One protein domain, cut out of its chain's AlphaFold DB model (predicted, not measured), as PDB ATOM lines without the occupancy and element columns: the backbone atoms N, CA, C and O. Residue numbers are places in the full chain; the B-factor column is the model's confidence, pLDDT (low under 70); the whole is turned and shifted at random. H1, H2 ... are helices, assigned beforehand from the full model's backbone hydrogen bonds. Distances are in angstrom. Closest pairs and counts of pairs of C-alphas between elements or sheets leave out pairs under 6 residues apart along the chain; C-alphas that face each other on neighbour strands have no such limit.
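AT A GLANCE: This is residues 13 to 71 of the 161 residues of an uncharacterized protein of Longibacter salinarum (UniProt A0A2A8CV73). Two helices, the longer H1 and then H2, meet near one end of each and spread apart as a flat V, with a tight turn at its point. Residues 13 to 34 and 56 to 71 stick out as the two free arms. The printed part has 59 residues with two named helices and no named strand, and its class is all helix. It is only just extended, close to loose, with a radius of gyration of the C-alphas of 15.9 A, and spans 47 by 32 by 11 A.

HOW THE PARTS SIT: Start with H1, residues 16 to 46, and go on through Gly 47, a tight link, to H2, residues 48 to 67. The two form a helical hairpin and run opposite ways at a steep tilt of 42 degrees. They touch through residues 39 to 43 of H1 and 49 to 55 of H2 alone; look at the closest C-alphas, those of Gly 43 and Ser 51, 5.0 A apart. In H1 and H2 every O i to N i+4 pair is within hydrogen-bond range.

IN THESE COORDINATES: Find C-alpha 16 at (-20.007, -48.844, 28.396); from there H1 runs 44.0 A to C-alpha 46 at (-35.809, -25.407, -5.364). H2 then runs 28.5 A from C-alpha 48 to C-alpha 67 at (-37.442, -28.241, 23.572).

THE WHOLE: The C-alphas farthest apart, those of Pro 13 and Val 46, are 47.2 A apart. The printed part has no cut and no long link. Look at residues 13 to 14 for pLDDT under 70; the mean of the printed part is 92.7.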
ATOM      1  N   PRO A  13     -10.971 -47.691  26.839       51.59
ATOM      2  CA  PRO A  13     -11.524 -48.488  27.915       51.59
ATOM      3  C   PRO A  13     -12.782 -49.173  27.369       51.59
ATOM      4  O   PRO A  13     -13.566 -48.556  26.648       51.59
ATOM      5  N   ALA A  14     -12.982 -50.451  27.699       63.91
ATOM      6  CA  ALA A  14     -14.251 -51.160  27.489       63.91
ATOM      7  C   ALA A  14     -15.326 -50.630  28.461       63.91
ATOM      8  O   ALA A  14     -16.038 -51.388  29.114       63.91
ATOM      9  N   ASP A  15     -15.342 -49.312  28.619       77.81
ATOM     10  CA  ASP A  15     -16.293 -48.541  29.377       77.81
ATOM     11  C   ASP A  15     -17.575 -48.483  28.536       77.81
ATOM     12  O   ASP A  15     -17.511 -48.077  27.363       77.81
ATOM     13  N   PRO A  16     -18.723 -48.926  29.078       81.81
ATOM     14  CA  PRO A  16     -20.007 -48.844  28.396       81.81
ATOM     15  C   PRO A  16     -20.287 -47.460  27.796       81.81
ATOM     16  O   PRO A  16     -20.845 -47.386  26.700       81.81
ATOM     17  N   ASP A  17     -19.833 -46.382  28.443       84.06
ATOM     18  CA  ASP A  17     -20.041 -45.012  27.969       84.06
ATOM     19  C   ASP A  17     -19.231 -44.713  26.699       84.06
ATOM     20  O   ASP A  17     -19.731 -44.083  25.761       84.06
ATOM     21  N   VAL A  18     -18.000 -45.226  26.610       83.19
ATOM     22  CA  VAL A  18     -17.146 -45.086  25.419       83.19
ATOM     23  C   VAL A  18     -17.696 -45.908  24.257       83.19
ATOM     24  O   VAL A  18     -17.716 -45.438  23.117       83.19
ATOM     25  N   MET A  19     -18.189 -47.115  24.536       86.00
ATOM     26  CA  MET A  19     -18.837 -47.946  23.521       86.00
ATOM     27  C   MET A  19     -20.122 -47.294  23.002       86.00
ATOM     28  O   MET A  19     -20.332 -47.236  21.789       86.00
ATOM     29  N   LEU A  20     -20.947 -46.746  23.900       90.81
ATOM     30  CA  LEU A  20     -22.162 -46.021  23.544       90.81
ATOM     31  C   LEU A  20     -21.849 -44.788  22.687       90.81
ATOM     32  O   LEU A  20     -22.487 -44.591  21.653       90.81
ATOM     33  N   ALA A  21     -20.841 -43.996  23.062       89.44
ATOM     34  CA  ALA A  21     -20.397 -42.843  22.280       89.44
ATOM     35  C   ALA A  21     -19.892 -43.248  20.882       89.44
ATOM     36  O   ALA A  21     -20.186 -42.569  19.893       89.44
ATOM     37  N   GLY A  22     -19.182 -44.377  20.781       90.25
ATOM     38  CA  GLY A  22     -18.749 -44.946  19.505       90.25
ATOM     39  C   GLY A  22     -19.927 -45.313  18.601       90.25
ATOM     40  O   GLY A  22     -19.987 -44.869  17.455       90.25
ATOM     41  N   VAL A  23     -20.907 -46.055  19.128       92.88
ATOM     42  CA  VAL A  23     -22.126 -46.429  18.386       92.88
ATOM     43  C   VAL A  23     -22.923 -45.193  17.969       92.88
ATOM     44  O   VAL A  23     -23.320 -45.078  16.809       92.88
ATOM     45  N   ALA A  24     -23.109 -44.233  18.877       94.38
ATOM     46  CA  ALA A  24     -23.793 -42.979  18.575       94.38
ATOM     47  C   ALA A  24     -23.087 -42.193  17.456       94.38
ATOM     48  O   ALA A  24     -23.755 -41.635  16.589       94.38
ATOM     49  N   SER A  25     -21.750 -42.203  17.424       93.06
ATOM     50  CA  SER A  25     -20.962 -41.550  16.370       93.06
ATOM     51  C   SER A  25     -21.150 -42.214  15.002       93.06
ATOM     52  O   SER A  25     -21.232 -41.520  13.988       93.06
ATOM     53  N   VAL A  26     -21.283 -43.545  14.957       94.25
ATOM     54  CA  VAL A  26     -21.598 -44.276  13.716       94.25
ATOM     55  C   VAL A  26     -22.993 -43.906  13.211       94.25
ATOM     56  O   VAL A  26     -23.153 -43.579  12.035       94.25
ATOM     57  N   ILE A  27     -23.994 -43.889  14.097       96.69
ATOM     58  CA  ILE A  27     -25.368 -43.487  13.754       96.69
ATOM     59  C   ILE A  27     -25.396 -42.037  13.252       96.69
ATOM     60  O   ILE A  27     -26.016 -41.749  12.229       96.69
ATOM     61  N   ALA A  28     -24.675 -41.134  13.922       95.00
ATOM     62  CA  ALA A  28     -24.535 -39.752  13.481       95.00
ATOM     63  C   ALA A  28     -23.929 -39.665  12.071       95.00
ATOM     64  O   ALA A  28     -24.426 -38.903  11.247       95.00
ATOM     65  N   GLY A  29     -22.924 -40.488  11.753       94.75
ATOM     66  CA  GLY A  29     -22.353 -40.576  10.406       94.75
ATOM     67  C   GLY A  29     -23.376 -40.983   9.338       94.75
ATOM     68  O   GLY A  29     -23.425 -40.374   8.269       94.75
ATOM     69  N   VAL A  30     -24.249 -41.949   9.643       96.25
ATOM     70  CA  VAL A  30     -25.353 -42.346   8.749       96.25
ATOM     71  C   VAL A  30     -26.327 -41.186   8.536       96.25
ATOM     72  O   VAL A  30     -26.706 -40.896   7.401       96.25
ATOM     73  N   PHE A  31     -26.699 -40.481   9.606       96.62
ATOM     74  CA  PHE A  31     -27.577 -39.315   9.506       96.62
ATOM     75  C   PHE A  31     -26.949 -38.171   8.719       96.62
ATOM     76  O   PHE A  31     -27.650 -37.546   7.930       96.62
ATOM     77  N   VAL A  32     -25.645 -37.929   8.857       95.62
ATOM     78  CA  VAL A  32     -24.933 -36.932   8.045       95.62
ATOM     79  C   VAL A  32     -25.004 -37.295   6.561       95.62
ATOM     80  O   VAL A  32     -25.339 -36.437   5.747       95.62
ATOM     81  N   ALA A  33     -24.756 -38.556   6.198       95.44
ATOM     82  CA  ALA A  33     -24.836 -38.995   4.805       95.44
ATOM     83  C   ALA A  33     -26.254 -38.849   4.227       95.44
ATOM     84  O   ALA A  33     -26.422 -38.334   3.118       95.44
ATOM     85  N   LEU A  34     -27.275 -39.250   4.992       97.00
ATOM     86  CA  LEU A  34     -28.674 -39.113   4.593       97.00
ATOM     87  C   LEU A  34     -29.080 -37.642   4.460       97.00
ATOM     88  O   LEU A  34     -29.657 -37.260   3.446       97.00
ATOM     89  N   MET A  35     -28.736 -36.813   5.448       96.44
ATOM     90  CA  MET A  35     -28.998 -35.375   5.443       96.44
ATOM     91  C   MET A  35     -28.384 -34.714   4.207       96.44
ATOM     92  O   MET A  35     -29.082 -34.001   3.495       96.44
ATOM     93  N   ILE A  36     -27.106 -34.977   3.914       96.38
ATOM     94  CA  ILE A  36     -26.432 -34.405   2.741       96.38
ATOM     95  C   ILE A  36     -27.137 -34.821   1.448       96.38
ATOM     96  O   ILE A  36     -27.375 -33.973   0.590       96.38
ATOM     97  N   ARG A  37     -27.520 -36.099   1.311       95.69
ATOM     98  CA  ARG A  37     -28.239 -36.573   0.122       95.69
ATOM     99  C   ARG A  37     -29.604 -35.898  -0.031       95.69
ATOM    100  O   ARG A  37     -29.909 -35.420  -1.118       95.69
ATOM    101  N   LEU A  38     -30.406 -35.859   1.032       97.56
ATOM    102  CA  LEU A  38     -31.741 -35.251   1.008       97.56
ATOM    103  C   LEU A  38     -31.670 -33.751   0.709       97.56
ATOM    104  O   LEU A  38     -32.431 -33.256  -0.121       97.56
ATOM    105  N   ASN A  39     -30.731 -33.043   1.339       97.31
ATOM    106  CA  ASN A  39     -30.547 -31.610   1.137       97.31
ATOM    107  C   ASN A  39     -30.112 -31.292  -0.297       97.31
ATOM    108  O   ASN A  39     -30.660 -30.361  -0.885       97.31
ATOM    109  N   ALA A  40     -29.184 -32.074  -0.863       96.25
ATOM    110  CA  ALA A  40     -28.730 -31.894  -2.240       96.25
ATOM    111  C   ALA A  40     -29.870 -32.136  -3.234       96.25
ATOM    112  O   ALA A  40     -30.100 -31.308  -4.110       96.25
ATOM    113  N   THR A  41     -30.651 -33.204  -3.036       96.88
ATOM    114  CA  THR A  41     -31.844 -33.465  -3.849       96.88
ATOM    115  C   THR A  41     -32.855 -32.327  -3.742       96.88
ATOM    116  O   THR A  41     -33.360 -31.877  -4.763       96.88
ATOM    117  N   LEU A  42     -33.132 -31.795  -2.547       97.94
ATOM    118  CA  LEU A  42     -33.996 -30.617  -2.428       97.94
ATOM    119  C   LEU A  42     -33.392 -29.404  -3.162       97.94
ATOM    120  O   LEU A  42     -34.114 -28.693  -3.854       97.94
ATOM    121  N   GLY A  43     -32.077 -29.201  -3.059       97.75
ATOM    122  CA  GLY A  43     -31.339 -28.142  -3.751       97.75
ATOM    123  C   GLY A  43     -31.497 -28.161  -5.268       97.75
ATOM    124  O   GLY A  43     -31.658 -27.098  -5.862       97.75
ATOM    125  N   GLU A  44     -31.541 -29.343  -5.880       96.38
ATOM    126  CA  GLU A  44     -31.808 -29.509  -7.317       96.38
ATOM    127  C   GLU A  44     -33.230 -29.076  -7.716       96.38
ATOM    128  O   GLU A  44     -33.442 -28.650  -8.848       96.38
ATOM    129  N   HIS A  45     -34.201 -29.160  -6.799       97.44
ATOM    130  CA  HIS A  45     -35.603 -28.840  -7.086       97.44
ATOM    131  C   HIS A  45     -35.950 -27.370  -6.847       97.44
ATOM    132  O   HIS A  45     -36.764 -26.814  -7.581       97.44
ATOM    133  N   VAL A  46     -35.390 -26.753  -5.801       98.00
ATOM    134  CA  VAL A  46     -35.809 -25.407  -5.364       98.00
ATOM    135  C   VAL A  46     -34.694 -24.362  -5.363       98.00
ATOM    136  O   VAL A  46     -34.996 -23.193  -5.167       98.00
ATOM    137  N   GLY A  47     -33.436 -24.752  -5.594       97.81
ATOM    138  CA  GLY A  47     -32.275 -23.859  -5.553       97.81
ATOM    139  C   GLY A  47     -31.424 -24.022  -4.288       97.81
ATOM    140  O   GLY A  47     -31.876 -24.519  -3.252       97.81
ATOM    141  N   VAL A  48     -30.146 -23.632  -4.367       97.00
ATOM    142  CA  VAL A  48     -29.148 -23.822  -3.290       97.00
ATOM    143  C   VAL A  48     -29.488 -23.013  -2.035       97.00
ATOM    144  O   VAL A  48     -29.352 -23.521  -0.919       97.00
ATOM    145  N   LEU A  49     -29.923 -21.761  -2.198       97.25
ATOM    146  CA  LEU A  49     -30.235 -20.871  -1.077       97.25
ATOM    147  C   LEU A  49     -31.567 -21.255  -0.430       97.25
ATOM    148  O   LEU A  49     -31.654 -21.392   0.791       97.25
ATOM    149  N   GLU A  50     -32.581 -21.482  -1.257       98.00
ATOM    150  CA  GLU A  50     -33.942 -21.829  -0.871       98.00
ATOM    151  C   GLU A  50     -33.966 -23.165  -0.130       98.00
ATOM    152  O   GLU A  50     -34.551 -23.268   0.947       98.00
ATOM    153  N   SER A  51     -33.271 -24.179  -0.654       97.94
ATOM    154  CA  SER A  51     -33.162 -25.479   0.014       97.94
ATOM    155  C   SER A  51     -32.456 -25.366   1.362       97.94
ATOM    156  O   SER A  51     -32.964 -25.908   2.343       97.94
ATOM    157  N   SER A  52     -31.345 -24.623   1.453       97.69
ATOM    158  CA  SER A  52     -30.644 -24.410   2.726       97.69
ATOM    159  C   SER A  52     -31.538 -23.714   3.756       97.69
ATOM    160  O   SER A  52     -31.616 -24.165   4.901       97.69
ATOM    161  N   PHE A  53     -32.281 -22.679   3.351       98.19
ATOM    162  CA  PHE A  53     -33.258 -22.015   4.216       98.19
ATOM    163  C   PHE A  53     -34.348 -22.983   4.697       98.19
ATOM    164  O   PHE A  53     -34.603 -23.072   5.898       98.19
ATOM    165  N   LEU A  54     -34.960 -23.745   3.784       98.25
ATOM    166  CA  LEU A  54     -36.063 -24.654   4.105       98.25
ATOM    167  C   LEU A  54     -35.640 -25.784   5.049       98.25
ATOM    168  O   LEU A  54     -36.349 -26.051   6.018       98.25
ATOM    169  N   VAL A  55     -34.485 -26.425   4.833       98.00
ATOM    170  CA  VAL A  55     -34.037 -27.514   5.724       98.00
ATOM    171  C   VAL A  55     -33.662 -26.998   7.111       98.00
ATOM    172  O   VAL A  55     -33.952 -27.662   8.105       98.00
ATOM    173  N   HIS A  56     -33.094 -25.790   7.209       97.75
ATOM    174  CA  HIS A  56     -32.825 -25.160   8.503       97.75
ATOM    175  C   HIS A  56     -34.113 -24.720   9.201       97.75
ATOM    176  O   HIS A  56     -34.210 -24.845  10.423       97.75
ATOM    177  N   LEU A  57     -35.119 -24.259   8.455       98.19
ATOM    178  CA  LEU A  57     -36.437 -23.947   9.000       98.19
ATOM    179  C   LEU A  57     -37.110 -25.208   9.560       98.19
ATOM    180  O   LEU A  57     -37.520 -25.209  10.721       98.19
ATOM    181  N   VAL A  58     -37.154 -26.295   8.785       97.94
ATOM    182  CA  VAL A  58     -37.698 -27.593   9.227       97.94
ATOM    183  C   VAL A  58     -36.938 -28.113  10.449       97.94
ATOM    184  O   VAL A  58     -37.559 -28.499  11.439       97.94
ATOM    185  N   GLY A  59     -35.603 -28.056  10.428       97.00
ATOM    186  CA  GLY A  59     -34.764 -28.446  11.561       97.00
ATOM    187  C   GLY A  59     -35.012 -27.598  12.812       97.00
ATOM    188  O   GLY A  59     -35.070 -28.135  13.916       97.00
ATOM    189  N   THR A  60     -35.232 -26.291  12.652       96.25
ATOM    190  CA  THR A  60     -35.557 -25.375  13.757       96.25
ATOM    191  C   THR A  60     -36.924 -25.688  14.357       96.25
ATOM    192  O   THR A  60     -37.048 -25.753  15.579       96.25
ATOM    193  N   VAL A  61     -37.940 -25.937  13.522       97.19
ATOM    194  CA  VAL A  61     -39.273 -26.357  13.981       97.19
ATOM    195  C   VAL A  61     -39.175 -27.674  14.748       97.19
ATOM    196  O   VAL A  61     -39.691 -27.774  15.859       97.19
ATOM    197  N   PHE A  62     -38.453 -28.660  14.212       96.75
ATOM    198  CA  PHE A  62     -38.239 -29.934  14.894       96.75
ATOM    199  C   PHE A  62     -37.512 -29.755  16.236       96.75
ATOM    200  O   PHE A  62     -37.964 -30.274  17.256       96.75
ATOM    201  N   ALA A  63     -36.443 -28.956  16.281       94.19
ATOM    202  CA  ALA A  63     -35.729 -28.652  17.520       94.19
ATOM    203  C   ALA A  63     -36.628 -27.948  18.552       94.19
ATOM    204  O   ALA A  63     -36.582 -28.287  19.735       94.19
ATOM    205  N   ALA A  64     -37.482 -27.016  18.117       92.56
ATOM    206  CA  ALA A  64     -38.449 -26.353  18.985       92.56
ATOM    207  C   ALA A  64     -39.449 -27.357  19.579       92.56
ATOM    208  O   ALA A  64     -39.656 -27.349  20.791       92.56
ATOM    209  N   LEU A  65     -39.993 -28.278  18.774       94.31
ATOM    210  CA  LEU A  65     -40.892 -29.338  19.252       94.31
ATOM    211  C   LEU A  65     -40.236 -30.255  20.294       94.31
ATOM    212  O   LEU A  65     -40.921 -30.749  21.185       94.31
ATOM    213  N   LEU A  66     -38.917 -30.457  20.228       92.94
ATOM    214  CA  LEU A  66     -38.172 -31.229  21.230       92.94
ATOM    215  C   LEU A  66     -37.864 -30.437  22.511       92.94
ATOM    216  O   LEU A  66     -37.658 -31.033  23.569       92.94
ATOM    217  N   VAL A  67     -37.770 -29.108  22.429       90.31
ATOM    218  CA  VAL A  67     -37.442 -28.241  23.572       90.31
ATOM    219  C   VAL A  67     -38.695 -27.802  24.329       90.31
ATOM    220  O   VAL A  67     -38.668 -27.801  25.556       90.31
ATOM    221  N   LEU A  68     -39.784 -27.476  23.629       89.12
ATOM    222  CA  LEU A  68     -41.023 -26.933  24.205       89.12
ATOM    223  C   LEU A  68     -41.640 -27.785  25.335       89.12
ATOM    224  O   LEU A  68     -42.092 -27.190  26.310       89.12
ATOM    225  N   PRO A  69     -41.651 -29.134  25.277       90.19
ATOM    226  CA  PRO A  69     -42.233 -29.953  26.345       90.19
ATOM    227  C   PRO A  69     -41.366 -30.048  27.607       90.19
ATOM    228  O   PRO A  69     -41.811 -30.603  28.611       90.19
ATOM    229  N   ARG A  70     -40.109 -29.585  27.570       87.31
ATOM    230  CA  ARG A  70     -39.204 -29.699  28.718       87.31
ATOM    231  C   ARG A  70     -39.625 -28.723  29.812       87.31
ATOM    232  O   ARG A  70     -39.758 -27.529  29.572       87.31
ATOM    233  N   SER A  71     -39.752 -29.225  31.037       72.44
ATOM    234  CA  SER A  71     -39.990 -28.404  32.224       72.44
ATOM    235  C   SER A  71     -38.795 -27.467  32.463       72.44
ATOM    236  O   SER A  71     -37.745 -27.904  32.930       72.44
TER     237      SER A  71